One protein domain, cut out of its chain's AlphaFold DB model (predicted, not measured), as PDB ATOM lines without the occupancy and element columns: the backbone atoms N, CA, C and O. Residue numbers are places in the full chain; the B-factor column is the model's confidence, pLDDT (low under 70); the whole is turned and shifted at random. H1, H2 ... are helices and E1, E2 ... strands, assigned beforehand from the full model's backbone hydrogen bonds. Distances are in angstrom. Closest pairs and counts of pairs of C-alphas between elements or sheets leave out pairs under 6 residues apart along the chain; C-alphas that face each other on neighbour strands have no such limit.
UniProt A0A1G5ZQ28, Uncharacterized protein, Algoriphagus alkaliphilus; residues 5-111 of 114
ATOM      1  N   MET A   5      23.858 -57.453  13.792       81.06
ATOM      2  CA  MET A   5      23.081 -57.444  12.536       81.06
ATOM      3  C   MET A   5      22.012 -56.353  12.467       81.06
ATOM      4  O   MET A   5      21.888 -55.747  11.404       81.06
ATOM      5  N   PRO A   6      21.247 -56.052  13.535       78.81
ATOM      6  CA  PRO A   6      20.278 -54.961  13.494       78.81
ATOM      7  C   PRO A   6      20.931 -53.603  13.205       78.81
ATOM      8  O   PRO A   6      20.401 -52.812  12.429       78.81
ATOM      9  N   GLU A   7      22.105 -53.347  13.782       78.88
ATOM     10  CA  GLU A   7      22.831 -52.088  13.618       78.88
ATOM     11  C   GLU A   7      23.487 -51.988  12.232       78.88
ATOM     12  O   GLU A   7      23.408 -50.948  11.579       78.88
ATOM     13  N   ILE A   8      24.017 -53.100  11.716       81.88
ATOM     14  CA  ILE A   8      24.518 -53.192  10.337       81.88
ATOM     15  C   ILE A   8      23.387 -52.951   9.331       81.88
ATOM     16  O   ILE A   8      23.546 -52.164   8.400       81.88
ATOM     17  N   MET A   9      22.226 -53.586   9.517       77.25
ATOM     18  CA  MET A   9      21.072 -53.393   8.635       77.25
ATOM     19  C   MET A   9      20.559 -51.953   8.685       77.25
ATOM     20  O   MET A   9      20.172 -51.409   7.653       77.25
ATOM     21  N   LYS A  10      20.612 -51.307   9.855       76.50
ATOM     22  CA  LYS A  10      20.286 -49.887  10.001       76.50
ATOM     23  C   LYS A  10      21.231 -49.004   9.178       76.50
ATOM     24  O   LYS A  10      20.761 -48.150   8.436       76.50
ATOM     25  N   LEU A  11      22.541 -49.238   9.253       77.81
ATOM     26  CA  LEU A  11      23.527 -48.488   8.466       77.81
ATOM     27  C   LEU A  11      23.373 -48.713   6.957       77.81
ATOM     28  O   LEU A  11      23.522 -47.776   6.185       77.81
ATOM     29  N   ILE A  12      23.066 -49.938   6.530       78.12
ATOM     30  CA  ILE A  12      22.882 -50.256   5.107       78.12
ATOM     31  C   ILE A  12      21.613 -49.597   4.551       78.12
ATOM     32  O   ILE A  12      21.622 -49.113   3.421       78.12
ATOM     33  N   ASN A  13      20.529 -49.586   5.327       76.00
ATOM     34  CA  ASN A  13      19.227 -49.131   4.843       76.00
ATOM     35  C   ASN A  13      19.007 -47.620   4.991       76.00
ATOM     36  O   ASN A  13      18.245 -47.066   4.206       76.00
ATOM     37  N   TYR A  14      19.664 -46.966   5.955       79.19
ATOM     38  CA  TYR A  14      19.381 -45.575   6.338       79.19
ATOM     39  C   TYR A  14      20.608 -44.659   6.302       79.19
ATOM     40  O   TYR A  14      20.740 -43.756   7.125       79.19
ATOM     41  N   ALA A  15      21.541 -44.912   5.387       83.56
ATOM     42  CA  ALA A  15      22.679 -44.032   5.164       83.56
ATOM     43  C   ALA A  15      22.466 -43.137   3.943       83.56
ATOM     44  O   ALA A  15      21.951 -43.574   2.910       83.56
ATOM     45  N   ASP A  16      22.975 -41.912   4.047       90.38
ATOM     46  CA  ASP A  16      23.159 -41.036   2.901       90.38
ATOM     47  C   ASP A  16      24.179 -41.659   1.944       90.38
ATOM     48  O   ASP A  16      25.320 -41.956   2.317       90.38
ATOM     49  N   ILE A  17      23.769 -41.862   0.695       90.94
ATOM     50  CA  ILE A  17      24.586 -42.535  -0.313       90.94
ATOM     51  C   ILE A  17      24.450 -41.868  -1.673       90.94
ATOM     52  O   ILE A  17      23.410 -41.327  -2.040       90.94
ATOM     53  N   TYR A  18      25.501 -41.982  -2.479       93.88
ATOM     54  CA  TYR A  18      25.358 -41.807  -3.916       93.88
ATOM     55  C   TYR A  18      24.971 -43.136  -4.557       93.88
ATOM     56  O   TYR A  18      25.639 -44.143  -4.315       93.88
ATOM     57  N   THR A  19      23.953 -43.126  -5.413       91.75
ATOM     58  CA  THR A  19      23.448 -44.330  -6.084       91.75
ATOM     59  C   THR A  19      23.968 -44.400  -7.517       91.75
ATOM     60  O   THR A  19      24.828 -45.219  -7.838       91.75
ATOM     61  N   ASP A  20      23.535 -43.468  -8.360       94.38
ATOM     62  CA  ASP A  20      23.712 -43.537  -9.807       94.38
ATOM     63  C   ASP A  20      24.692 -42.483 -10.321       94.38
ATOM     64  O   ASP A  20      25.055 -41.508  -9.648       94.38
ATOM     65  N   LEU A  21      25.165 -42.710 -11.543       95.81
ATOM     66  CA  LEU A  21      26.006 -41.787 -12.284       95.81
ATOM     67  C   LEU A  21      25.604 -41.811 -13.757       95.81
ATOM     68  O   LEU A  21      25.713 -42.841 -14.418       95.81
ATOM     69  N   PHE A  22      25.202 -40.656 -14.276       95.81
ATOM     70  CA  PHE A  22      24.815 -40.481 -15.671       95.81
ATOM     71  C   PHE A  22      25.767 -39.528 -16.378       95.81
ATOM     72  O   PHE A  22      26.271 -38.580 -15.779       95.81
ATOM     73  N   TYR A  23      25.991 -39.757 -17.670       95.00
ATOM     74  CA  TYR A  23      26.725 -38.829 -18.520       95.00
ATOM     75  C   TYR A  23      25.789 -38.215 -19.562       95.00
ATOM     76  O   TYR A  23      25.337 -38.888 -20.490       95.00
ATOM     77  N   LEU A  24      25.525 -36.920 -19.415       93.62
ATOM     78  CA  LEU A  24      24.723 -36.126 -20.335       93.62
ATOM     79  C   LEU A  24      25.607 -35.643 -21.486       93.62
ATOM     80  O   LEU A  24      26.218 -34.573 -21.436       93.62
ATOM     81  N   LYS A  25      25.703 -36.466 -22.532       90.75
ATOM     82  CA  LYS A  25      26.650 -36.278 -23.643       90.75
ATOM     83  C   LYS A  25      26.532 -34.915 -24.333       90.75
ATOM     84  O   LYS A  25      27.552 -34.321 -24.674       90.75
ATOM     85  N   ASN A  26      25.312 -34.417 -24.532       90.31
ATOM     86  CA  ASN A  26      25.070 -33.157 -25.242       90.31
ATOM     87  C   ASN A  26      25.539 -31.935 -24.437       90.31
ATOM     88  O   ASN A  26      25.990 -30.946 -25.010       90.31
ATOM     89  N   GLN A  27      25.480 -32.022 -23.109       91.12
ATOM     90  CA  GLN A  27      25.908 -30.979 -22.181       91.12
ATOM     91  C   GLN A  27      27.343 -31.186 -21.690       91.12
ATOM     92  O   GLN A  27      27.915 -30.277 -21.101       91.12
ATOM     93  N   LYS A  28      27.932 -32.360 -21.957       93.06
ATOM     94  CA  LYS A  28      29.233 -32.794 -21.430       93.06
ATOM     95  C   LYS A  28      29.290 -32.714 -19.901       93.06
ATOM     96  O   LYS A  28      30.317 -32.349 -19.339       93.06
ATOM     97  N   LEU A  29      28.187 -33.076 -19.250       94.31
ATOM     98  CA  LEU A  29      28.067 -33.086 -17.796       94.31
ATOM     99  C   LEU A  29      27.932 -34.509 -17.278       94.31
ATOM    100  O   LEU A  29      27.287 -35.354 -17.897       94.31
ATOM    101  N   MET A  30      28.501 -34.747 -16.105       96.19
ATOM    102  CA  MET A  30      28.205 -35.924 -15.303       96.19
ATOM    103  C   MET A  30      27.186 -35.560 -14.229       96.19
ATOM    104  O   MET A  30      27.255 -34.484 -13.645       96.19
ATOM    105  N   VAL A  31      26.239 -36.452 -13.959       96.88
ATOM    106  CA  VAL A  31      25.214 -36.258 -12.931       96.88
ATOM    107  C   VAL A  31      25.292 -37.404 -11.941       96.88
ATOM    108  O   VAL A  31      25.088 -38.556 -12.316       96.88
ATOM    109  N   ARG A  32      25.599 -37.093 -10.682       97.06
ATOM    110  CA  ARG A  32      25.551 -38.042  -9.566       97.06
ATOM    111  C   ARG A  32      24.217 -37.917  -8.852       97.06
ATOM    112  O   ARG A  32      23.813 -36.810  -8.508       97.06
ATOM    113  N   VAL A  33      23.569 -39.049  -8.608       96.44
ATOM    114  CA  VAL A  33      22.341 -39.104  -7.811       96.44
ATOM    115  C   VAL A  33      22.719 -39.337  -6.359       96.44
ATOM    116  O   VAL A  33      23.453 -40.279  -6.054       96.44
ATOM    117  N   ALA A  34      22.246 -38.460  -5.485       95.19
ATOM    118  CA  ALA A  34      22.364 -38.578  -4.043       95.19
ATOM    119  C   ALA A  34      21.009 -38.987  -3.461       95.19
ATOM    120  O   ALA A  34      19.972 -38.450  -3.852       95.19
ATOM    121  N   LYS A  35      21.040 -39.928  -2.528       91.94
ATOM    122  CA  LYS A  35      19.911 -40.381  -1.730       91.94
ATOM    123  C   LYS A  35      20.213 -40.044  -0.277       91.94
ATOM    124  O   LYS A  35      21.288 -40.384   0.210       91.94
ATOM    125  N   PHE A  36      19.262 -39.404   0.378       89.12
ATOM    126  CA  PHE A  36      19.309 -39.073   1.792       89.12
ATOM    127  C   PHE A  36      18.219 -39.864   2.494       89.12
ATOM    128  O   PHE A  36      17.088 -39.906   2.005       89.12
ATOM    129  N   GLU A  37      18.555 -40.501   3.605       84.38
ATOM    130  CA  GLU A  37      17.608 -41.315   4.363       84.38
ATOM    131  C   GLU A  37      17.461 -40.759   5.768       84.38
ATOM    132  O   GLU A  37      18.442 -40.596   6.494       84.38
ATOM    133  N   ASP A  38      16.219 -40.527   6.174       76.56
ATOM    134  CA  ASP A  38      15.935 -40.272   7.574       76.56
ATOM    135  C   ASP A  38      15.885 -41.617   8.305       76.56
ATOM    136  O   ASP A  38      15.180 -42.552   7.919       76.56
ATOM    137  N   VAL A  39      16.678 -41.730   9.367       72.00
ATOM    138  CA  VAL A  39      16.712 -42.923  10.211       72.00
ATOM    139  C   VAL A  39      15.424 -42.954  11.043       72.00
ATOM    140  O   VAL A  39      15.256 -42.078  11.892       72.00
ATOM    141  N   PRO A  40      14.532 -43.946  10.873       67.94
ATOM    142  CA  PRO A  40      13.314 -44.006  11.665       67.94
ATOM    143  C   PRO A  40      13.639 -44.287  13.136       67.94
ATOM    144  O   PRO A  40      14.511 -45.103  13.458       67.94
ATOM    145  N   ASP A  41      12.887 -43.650  14.036       65.06
ATOM    146  CA  ASP A  41      12.992 -43.872  15.485       65.06
ATOM    147  C   ASP A  41      12.653 -45.326  15.872       65.06
ATOM    148  O   ASP A  41      13.160 -45.851  16.866       65.06
ATOM    149  N   ASN A  42      11.832 -46.007  15.060       65.81
ATOM    150  CA  ASN A  42      11.468 -47.412  15.215       65.81
ATOM    151  C   ASN A  42      11.885 -48.228  13.978       65.81
ATOM    152  O   ASN A  42      11.254 -48.164  12.931       65.81
ATOM    153  N   TYR A  43      12.930 -49.046  14.104       58.28
ATOM    154  CA  TYR A  43      13.482 -49.857  13.007       58.28
ATOM    155  C   TYR A  43      12.573 -51.015  12.552       58.28
ATOM    156  O   TYR A  43      12.876 -51.664  11.551       58.28
ATOM    157  N   LEU A  44      11.497 -51.303  13.294       59.22
ATOM    158  CA  LEU A  44      10.473 -52.277  12.903       59.22
ATOM    159  C   LEU A  44       9.436 -51.690  11.930       59.22
ATOM    160  O   LEU A  44       8.692 -52.461  11.328       59.22
ATOM    161  N   ASP A  45       9.413 -50.366  11.744       58.28
ATOM    162  CA  ASP A  45       8.641 -49.695  10.692       58.28
ATOM    163  C   ASP A  45       9.380 -49.845   9.351       58.28
ATOM    164  O   ASP A  45      10.037 -48.941   8.839       58.28
ATOM    165  N   ALA A  46       9.327 -51.056   8.793       52.22
ATOM    166  CA  ALA A  46       9.952 -51.400   7.515       52.22
ATOM    167  C   ALA A  46       9.305 -50.699   6.297       52.22
ATOM    168  O   ALA A  46       9.823 -50.812   5.186       52.22
ATOM    169  N   ASP A  47       8.217 -49.948   6.505       51.75
ATOM    170  CA  ASP A  47       7.563 -49.095   5.500       51.75
ATOM    171  C   ASP A  47       8.280 -47.746   5.289       51.75
ATOM    172  O   ASP A  47       7.800 -46.873   4.564       51.75
ATOM    173  N   SER A  48       9.493 -47.595   5.829       53.50
ATOM    174  CA  SER A  48      10.398 -46.448   5.657       53.50
ATOM    175  C   SER A  48      10.770 -46.098   4.203       53.50
ATOM    176  O   SER A  48      11.542 -45.171   3.971       53.50
ATOM    177  N   PHE A  49      10.238 -46.825   3.213       53.75
ATOM    178  CA  PHE A  49      10.348 -46.541   1.781       53.75
ATOM    179  C   PHE A  49      10.028 -45.073   1.433       53.75
ATOM    180  O   PHE A  49      10.542 -44.566   0.438       53.75
ATOM    181  N   LEU A  50       9.198 -44.414   2.248       56.84
ATOM    182  CA  LEU A  50       8.610 -43.094   2.007       56.84
ATOM    183  C   LEU A  50       9.484 -41.892   2.409       56.84
ATOM    184  O   LEU A  50       9.177 -40.780   2.000       56.84
ATOM    185  N   ALA A  51      10.553 -42.076   3.192       60.81
ATOM    186  CA  ALA A  51      11.308 -40.945   3.753       60.81
ATOM    187  C   ALA A  51      12.528 -40.512   2.918       60.81
ATOM    188  O   ALA A  51      13.186 -39.524   3.250       60.81
ATOM    189  N   SER A  52      12.858 -41.232   1.838       79.25
ATOM    190  CA  SER A  52      14.083 -40.944   1.091       79.25
ATOM    191  C   SER A  52      13.978 -39.617   0.340       79.25
ATOM    192  O   SER A  52      13.187 -39.481  -0.596       79.25
ATOM    193  N   ARG A  53      14.847 -38.662   0.675       88.81
ATOM    194  CA  ARG A  53      15.043 -37.443  -0.120       88.81
ATOM    195  C   ARG A  53      16.114 -37.693  -1.169       88.81
ATOM    196  O   ARG A  53      16.993 -38.535  -1.003       88.81
ATOM    197  N   TRP A  54      16.051 -36.961  -2.271       92.75
ATOM    198  CA  TRP A  54      16.913 -37.213  -3.422       92.75
ATOM    199  C   TRP A  54      17.508 -35.918  -3.947       92.75
ATOM    200  O   TRP A  54      16.884 -34.863  -3.880       92.75
ATOM    201  N   GLY A  55      18.707 -36.002  -4.506       95.50
ATOM    202  CA  GLY A  55      19.385 -34.870  -5.111       95.50
ATOM    203  C   GLY A  55      20.191 -35.264  -6.338       95.50
ATOM    204  O   GLY A  55      20.556 -36.422  -6.533       95.50
ATOM    205  N   LEU A  56      20.478 -34.268  -7.164       96.81
ATOM    206  CA  LEU A  56      21.343 -34.365  -8.328       96.81
ATOM    207  C   LEU A  56      22.539 -33.443  -8.130       96.81
ATOM    208  O   LEU A  56      22.369 -32.256  -7.860       96.81
ATOM    209  N   VAL A  57      23.741 -33.973  -8.316       97.50
ATOM    210  CA  VAL A  57      24.987 -33.203  -8.333       97.50
ATOM    211  C   VAL A  57      25.534 -33.213  -9.751       97.50
ATOM    212  O   VAL A  57      25.791 -34.278 -10.311       97.50
ATOM    213  N   PHE A  58      25.717 -32.031 -10.330       96.31
ATOM    214  CA  PHE A  58      26.207 -31.847 -11.692       96.31
ATOM    215  C   PHE A  58      27.701 -31.535 -11.663       96.31
ATOM    216  O   PHE A  58      28.142 -30.632 -10.947       96.31
ATOM    217  N   LEU A  59      28.469 -32.275 -12.456       97.31
ATOM    218  CA  LEU A  59      29.917 -32.170 -12.560       97.31
ATOM    219  C   LEU A  59      30.320 -31.849 -14.002       97.31
ATOM    220  O   LEU A  59      29.714 -32.372 -14.944       97.31
ATOM    221  N   ASP A  60      31.347 -31.021 -14.172       96.12
ATOM    222  CA  ASP A  60      31.991 -30.811 -15.472       96.12
ATOM    223  C   ASP A  60      32.889 -31.997 -15.878       96.12
ATOM    224  O   ASP A  60      32.977 -33.018 -15.188       96.12
ATOM    225  N   SER A  61      33.559 -31.875 -17.028       94.31
ATOM    226  CA  SER A  61      34.471 -32.900 -17.553       94.31
ATOM    227  C   SER A  61      35.730 -33.123 -16.712       94.31
ATOM    228  O   SER A  61      36.376 -34.154 -16.878       94.31
ATOM    229  N   ASP A  62      36.062 -32.180 -15.832       97.12
ATOM    230  CA  ASP A  62      37.195 -32.254 -14.909       97.12
ATOM    231  C   ASP A  62      36.741 -32.683 -13.498       97.12
ATOM    232  O   ASP A  62      37.521 -32.644 -12.547       97.12
ATOM    233  N   PHE A  63      35.489 -33.140 -13.371       95.88
ATOM    234  CA  PHE A  63      34.837 -33.580 -12.137       95.88
ATOM    235  C   PHE A  63      34.617 -32.479 -11.091       95.88
ATOM    236  O   PHE A  63      34.329 -32.784  -9.928       95.88
ATOM    237  N   ASN A  64      34.691 -31.201 -11.468       97.75
ATOM    238  CA  ASN A  64      34.333 -30.118 -10.560       97.75
ATOM    239  C   ASN A  64      32.813 -30.004 -10.456       97.75
ATOM    240  O   ASN A  64      32.102 -30.087 -11.459       97.75
ATOM    241  N   LYS A  65      32.301 -29.751  -9.245       97.38
ATOM    242  CA  LYS A  65      30.877 -29.465  -9.037       97.38
ATOM    243  C   LYS A  65      30.510 -28.136  -9.698       97.38
ATOM    244  O   LYS A  65      30.990 -27.090  -9.274       97.38
ATOM    245  N   VAL A  66      29.611 -28.185 -10.678       96.38
ATOM    246  CA  VAL A  66      29.074 -27.001 -11.372       96.38
ATOM    247  C   VAL A  66      27.652 -26.648 -10.944       96.38
ATOM    248  O   VAL A  66      27.178 -25.552 -11.228       96.38
ATOM    249  N   GLY A  67      26.969 -27.546 -10.233       95.06
ATOM    250  CA  GLY A  67      25.646 -27.278  -9.682       95.06
ATOM    251  C   GLY A  67      25.093 -28.446  -8.880       95.06
ATOM    252  O   GLY A  67      25.629 -29.554  -8.911       95.06
ATOM    253  N   GLU A  68      24.000 -28.192  -8.169       96.44
ATOM    254  CA  GLU A  68      23.227 -29.219  -7.476       96.44
ATOM    255  C   GLU A  68      21.748 -28.840  -7.404       96.44
ATOM    256  O   GLU A  68      21.386 -27.668  -7.517       96.44
ATOM    257  N   MET A  69      20.896 -29.846  -7.246       94.38
ATOM    258  CA  MET A  69      19.454 -29.697  -7.100       94.38
ATOM    259  C   MET A  69      18.938 -30.751  -6.127       94.38
ATOM    260  O   MET A  69      19.177 -31.936  -6.336       94.38
ATOM    261  N   GLU A  70      18.196 -30.332  -5.106       93.94
ATOM    262  CA  GLU A  70      17.378 -31.237  -4.294       93.94
ATOM    263  C   GLU A  70      16.024 -31.444  -4.984       93.94
ATOM    264  O   GLU A  70      15.438 -30.509  -5.540       93.94
ATOM    265  N   LEU A  71      15.542 -32.683  -4.992       91.38
ATOM    266  CA  LEU A  71      14.237 -33.045  -5.523       91.38
ATOM    267  C   LEU A  71      13.186 -32.892  -4.430       91.38
ATOM    268  O   LEU A  71      13.430 -33.202  -3.266       91.38
ATOM    269  N   THR A  72      11.995 -32.438  -4.811       86.81
ATOM    270  CA  THR A  72      10.888 -32.295  -3.863       86.81
ATOM    271  C   THR A  72      10.456 -33.682  -3.363       86.81
ATOM    272  O   THR A  72      10.068 -34.514  -4.191       86.81
ATOM    273  N   PRO A  73      10.535 -33.955  -2.050       80.56
ATOM    274  CA  PRO A  73      10.435 -35.315  -1.525       80.56
ATOM    275  C   PRO A  73       9.063 -35.960  -1.735       80.56
ATOM    276  O   PRO A  73       8.994 -37.136  -2.054       80.56
ATOM    277  N   ASP A  74       7.979 -35.185  -1.693       84.38
ATOM    278  CA  ASP A  74       6.603 -35.666  -1.874       84.38
ATOM    279  C   ASP A  74       6.223 -35.913  -3.346       84.38
ATOM    280  O   ASP A  74       5.120 -36.377  -3.637       84.38
ATOM    281  N   ARG A  75       7.105 -35.587  -4.305       88.31
ATOM    282  CA  ARG A  75       6.779 -35.576  -5.745       88.31
ATOM    283  C   ARG A  75       7.532 -36.576  -6.594       88.31
ATOM    284  O   ARG A  75       7.056 -36.887  -7.687       88.31
ATOM    285  N   PHE A  76       8.690 -37.041  -6.146       89.94
ATOM    286  CA  PHE A  76       9.578 -37.846  -6.974       89.94
ATOM    287  C   PHE A  76       9.957 -39.148  -6.295       89.94
ATOM    288  O   PHE A  76      10.267 -39.189  -5.111       89.94
ATOM    289  N   ASN A  77      10.009 -40.210  -7.088       88.38
ATOM    290  CA  ASN A  77      10.562 -41.486  -6.679       88.38
ATOM    291  C   ASN A  77      11.936 -41.667  -7.329       88.38
ATOM    292  O   ASN A  77      12.058 -42.165  -8.451       88.38
ATOM    293  N   GLY A  78      12.984 -41.257  -6.612       85.94
ATOM    294  CA  GLY A  78      14.357 -41.297  -7.117       85.94
ATOM    295  C   GLY A  78      14.944 -42.702  -7.280       85.94
ATOM    296  O   GLY A  78      15.998 -42.833  -7.889       85.94
ATOM    297  N   ARG A  79      14.252 -43.767  -6.833       87.75
ATOM    298  CA  ARG A  79      14.649 -45.154  -7.152       87.75
ATOM    299  C   ARG A  79      14.496 -45.470  -8.639       87.75
ATOM    300  O   ARG A  79      15.188 -46.342  -9.150       87.75
ATOM    301  N   ASN A  80      13.589 -44.766  -9.317       91.69
ATOM    302  CA  ASN A  80      13.322 -44.913 -10.741       91.69
ATOM    303  C   ASN A  80      13.815 -43.657 -11.470       91.69
ATOM    304  O   ASN A  80      13.041 -42.746 -11.777       91.69
ATOM    305  N   ILE A  81      15.122 -43.616 -11.723       94.75
ATOM    306  CA  ILE A  81      15.823 -42.519 -12.395       94.75
ATOM    307  C   ILE A  81      16.674 -43.057 -13.546       94.75
ATOM    308  O   ILE A  81      17.317 -44.097 -13.423       94.75
ATOM    309  N   PHE A  82      16.697 -42.351 -14.675       95.00
ATOM    310  CA  PHE A  82      17.598 -42.666 -15.782       95.00
ATOM    311  C   PHE A  82      18.006 -41.408 -16.547       95.00
ATOM    312  O   PHE A  82      17.290 -40.410 -16.559       95.00
ATOM    313  N   GLY A  83      19.174 -41.448 -17.186       92.94
ATOM    314  CA  GLY A  83      19.670 -40.366 -18.033       92.94
ATOM    315  C   GLY A  83      19.744 -40.776 -19.497       92.94
ATOM    316  O   GLY A  83      20.134 -41.901 -19.811       92.94
ATOM    317  N   ASP A  84      19.419 -39.849 -20.391       91.75
ATOM    318  CA  ASP A  84      19.580 -40.010 -21.833       91.75
ATOM    319  C   ASP A  84      20.112 -38.722 -22.497       91.75
ATOM    320  O   ASP A  84      20.737 -37.869 -21.865       91.75
ATOM    321  N   HIS A  85      19.941 -38.616 -23.816       87.50
ATOM    322  CA  HIS A  85      20.399 -37.474 -24.603       87.50
ATOM    323  C   HIS A  85      19.570 -36.194 -24.391       87.50
ATOM    324  O   HIS A  85      20.055 -35.110 -24.729       87.50
ATOM    325  N   GLU A  86      18.357 -36.300 -23.846       90.19
ATOM    326  CA  GLU A  86      17.487 -35.166 -23.532       90.19
ATOM    327  C   GLU A  86      17.756 -34.625 -22.123       90.19
ATOM    328  O   GLU A  86      17.720 -33.409 -21.908       90.19
ATOM    329  N   GLY A  87      18.092 -35.498 -21.170       93.69
ATOM    330  CA  GLY A  87      18.439 -35.097 -19.809       93.69
ATOM    331  C   GLY A  87      18.298 -36.228 -18.797       93.69
ATOM    332  O   GLY A  87      18.603 -37.382 -19.088       93.69
ATOM    333  N   ILE A  88      17.868 -35.878 -17.583       96.00
ATOM    334  CA  ILE A  88      17.602 -36.835 -16.503       96.00
ATOM    335  C   ILE A  88      16.095 -36.991 -16.331       96.00
ATOM    336  O   ILE A  88      15.394 -36.023 -16.048       96.00
ATOM    337  N   TRP A  89      15.605 -38.213 -16.470       96.38
ATOM    338  CA  TRP A  89      14.218 -38.590 -16.254       96.38
ATOM    339  C   TRP A  89      14.046 -39.172 -14.859       96.38
ATOM    340  O   TRP A  89      14.754 -40.103 -14.479       96.38
ATOM    341  N   ILE A  90      13.087 -38.638 -14.104       95.44
ATOM    342  CA  ILE A  90      12.812 -39.066 -12.728       95.44
ATOM    343  C   ILE A  90      11.341 -39.403 -12.589       95.44
ATOM    344  O   ILE A  90      10.488 -38.624 -13.023       95.44
ATOM    345  N   SER A  91      11.044 -40.558 -11.997       94.31
ATOM    346  CA  SER A  91       9.669 -40.984 -11.781       94.31
ATOM    347  C   SER A  91       8.934 -40.010 -10.864       94.31
ATOM    348  O   SER A  91       9.474 -39.549  -9.856       94.31
ATOM    349  N   THR A  92       7.685 -39.713 -11.209       94.00
ATOM    350  CA  THR A  92       6.769 -38.934 -10.367       94.00
ATOM    351  C   THR A  92       5.843 -39.824  -9.541       94.00
ATOM    352  O   THR A  92       4.910 -39.324  -8.916       94.00
ATOM    353  N   ASP A  93       6.077 -41.136  -9.538       91.12
ATOM    354  CA  ASP A  93       5.212 -42.127  -8.894       91.12
ATOM    355  C   ASP A  93       5.615 -42.283  -7.424       91.12
ATOM    356  O   ASP A  93       6.025 -43.346  -6.949       91.12
ATOM    357  N   HIS A  94       5.569 -41.151  -6.724       89.00
ATOM    358  CA  HIS A  94       5.718 -41.064  -5.282       89.00
ATOM    359  C   HIS A  94       4.336 -41.242  -4.627       89.00
ATOM    360  O   HIS A  94       3.386 -40.613  -5.095       89.00
ATOM    361  N   PRO A  95       4.188 -42.050  -3.560       86.50
ATOM    362  CA  PRO A  95       2.886 -42.303  -2.927       86.50
ATOM    363  C   PRO A  95       2.172 -41.054  -2.408       86.50
ATOM    364  O   PRO A  95       0.947 -41.001  -2.403       86.50
ATOM    365  N   GLU A  96       2.929 -40.031  -2.011       88.00
ATOM    366  CA  GLU A  96       2.369 -38.752  -1.555       88.00
ATOM    367  C   GLU A  96       2.115 -37.753  -2.691       88.00
ATOM    368  O   GLU A  96       1.557 -36.680  -2.457       88.00
ATOM    369  N   ASN A  97       2.492 -38.076  -3.933       89.50
ATOM    370  CA  ASN A  97       2.225 -37.186  -5.051       89.50
ATOM    371  C   ASN A  97       0.724 -37.253  -5.395       89.50
ATOM    372  O   ASN A  97       0.265 -38.299  -5.848       89.50
ATOM    373  N   PRO A  98      -0.056 -36.162  -5.264       90.62
ATOM    374  CA  PRO A  98      -1.499 -36.170  -5.524       90.62
ATOM    375  C   PRO A  98      -1.872 -36.540  -6.964       90.62
ATOM    376  O   PRO A  98      -3.009 -36.924  -7.220       90.62
ATOM    377  N   ASP A  99      -0.927 -36.420  -7.898       90.44
ATOM    378  CA  ASP A  99      -1.134 -36.786  -9.298       90.44
ATOM    379  C   ASP A  99      -0.826 -38.270  -9.572       90.44
ATOM    380  O   ASP A  99      -1.015 -38.729 -10.700       90.44
ATOM    381  N   MET A 100      -0.322 -39.026  -8.588       90.06
ATOM    382  CA  MET A 100       0.088 -40.425  -8.739       90.06
ATOM    383  C   MET A 100      -1.095 -41.322  -9.121       90.06
ATOM    384  O   MET A 100      -2.230 -41.137  -8.691       90.06
ATOM    385  N   SER A 101      -0.829 -42.277 -10.011       91.00
ATOM    386  CA  SER A 101      -1.812 -43.246 -10.484       91.00
ATOM    387  C   SER A 101      -1.087 -44.530 -10.842       91.00
ATOM    388  O   SER A 101      -0.187 -44.510 -11.674       91.00
ATOM    389  N   GLU A 102      -1.504 -45.639 -10.239       89.62
ATOM    390  CA  GLU A 102      -0.878 -46.954 -10.436       89.62
ATOM    391  C   GLU A 102      -0.998 -47.475 -11.880       89.62
ATOM    392  O   GLU A 102      -0.196 -48.301 -12.308       89.62
ATOM    393  N   ASP A 103      -1.951 -46.950 -12.657       95.69
ATOM    394  CA  ASP A 103      -2.167 -47.327 -14.059       95.69
ATOM    395  C   ASP A 103      -1.148 -46.696 -15.024       95.69
ATOM    396  O   ASP A 103      -1.063 -47.089 -16.191       95.69
ATOM    397  N   PHE A 104      -0.385 -45.694 -14.574       94.00
ATOM    398  CA  PHE A 104       0.539 -44.948 -15.420       94.00
ATOM    399  C   PHE A 104       1.916 -44.842 -14.782       94.00
ATOM    400  O   PHE A 104       2.081 -44.217 -13.743       94.00
ATOM    401  N   LEU A 105       2.925 -45.335 -15.494       92.56
ATOM    402  CA  LEU A 105       4.317 -45.047 -15.181       92.56
ATOM    403  C   LEU A 105       4.673 -43.655 -15.720       92.56
ATOM    404  O   LEU A 105       4.656 -43.441 -16.938       92.56
ATOM    405  N   ARG A 106       4.982 -42.701 -14.837       94.62
ATOM    406  CA  ARG A 106       5.215 -41.301 -15.229       94.62
ATOM    407  C   ARG A 106       6.593 -40.813 -14.829       94.62
ATOM    408  O   ARG A 106       7.066 -41.058 -13.724       94.62
ATOM    409  N   PHE A 107       7.202 -40.047 -15.729       95.94
ATOM    410  CA  PHE A 107       8.500 -39.421 -15.516       95.94
ATOM    411  C   PHE A 107       8.450 -37.938 -15.852       95.94
ATOM    412  O   PHE A 107       7.757 -37.508 -16.776       95.94
ATOM    413  N   ARG A 108       9.246 -37.157 -15.125       95.44
ATOM    414  CA  ARG A 108       9.549 -35.767 -15.450       95.44
ATOM    415  C   ARG A 108      10.982 -35.663 -15.948       95.44
ATOM    416  O   ARG A 108      11.896 -36.185 -15.313       95.44
ATOM    417  N   LEU A 109      11.159 -34.947 -17.053       95.50
ATOM    418  CA  LEU A 109      12.466 -34.612 -17.597       95.50
ATOM    419  C   LEU A 109      13.051 -33.383 -16.888       95.50
ATOM    420  O   LEU A 109      12.416 -32.329 -16.815       95.50
ATOM    421  N   ILE A 110      14.288 -33.512 -16.420       93.56
ATOM    422  CA  ILE A 110      15.145 -32.424 -15.955       93.56
ATOM    423  C   ILE A 110      16.189 -32.157 -17.038       93.56
ATOM    424  O   ILE A 110      17.081 -32.969 -17.293       93.56
ATOM    425  N   THR A 111      16.080 -30.986 -17.662       92.06
ATOM    426  CA  THR A 111      17.028 -30.503 -18.669       92.06
ATOM    427  C   THR A 111      18.007 -29.513 -18.058       92.06
ATOM    428  O   THR A 111      17.596 -28.623 -17.309       92.06
TER     429      THR A 111
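Overview. This is residues 5 to 111 of the 114 residues of an uncharacterized protein of Algoriphagus alkaliphilus (UniProt A0A1G5ZQ28). This is a small, loose sandwich: a strongly twisted sheet of four strands, E1 to E4, is partly covered on one face by a smaller sheet of three, E5 to E7, which comes nearest to it along E5. The helix H1 and the long loop of residues 37 to 52 reach beyond both sheets at one end of the longest axis, while the loop of residues 92 to 106 runs on past the end of E6 and turns back to the start of E7, off that end of the small sheet. The printed part has 107 residues, with one named helix and then seven named strands, in the orders E1 E2 E3 E4 and E5 E6 E7, both antiparallel; the class is mostly strand, though under half of the residues are in named elements. It is only just compact, close to loose, with a radius of gyration of the C-alphas of 15.3 A, and flat, spanning 45 by 35 by 18 A.

Arrangement. Begin at H1, residues 5 to 13, which is not on either sheet; its O i to N i+4 pairs are each within hydrogen-bond range. A tight link leads to E1, residues 17 to 24, and the next tight link to E2, residues 29 to 36; in this hairpin look for N 22 and O 31, 2.9 A apart. E2 forms a hairpin with E3, residues 53 to 59, where N 34 and O 55 are 2.8 A apart. E3 forms another with E4, residues 65 to 70, where N 56 and O 69 are 2.8 A apart. E1 to E4 are a meander, each strand the antiparallel neighbour of the one before. The chain then changes sheets to a second meander: E5, residues 77 to 83, E6, residues 88 to 91, and E7, residues 107 to 110. Find N 82 and O 89 at 3.0 A for E5 and E6, and N 108 and O 90 at 2.8 A for E6 and E7. The sheets form a sandwich, two sheets face to face, with best planes 15 degrees apart. The closest C-alphas of E1 and E5, Phe 22 and Gly 83, are 5.7 A apart; E1 and E6 are only just apart, at 8.1 A.

Along the chain. Find C-alpha 5 at (23.081, -57.444, 12.536); from there H1 runs 12.0 A. E1 begins at C-alpha 17, (24.586, -42.535, -0.313), and is 21.0 A long; E2 is 22.3 A and E3 20.1 A. E7 ends at C-alpha 110, (15.145, -32.424, -15.955).

Size, cuts and confidence. The C-alphas farthest apart, Asn 26 and Leu 44, are 45.1 A apart. The printed part has no cut. The links E2 to E3 and E6 to E7 are long. The mean pLDDT of the printed part is 87.0; look at residues 40 to 51 for values under 70.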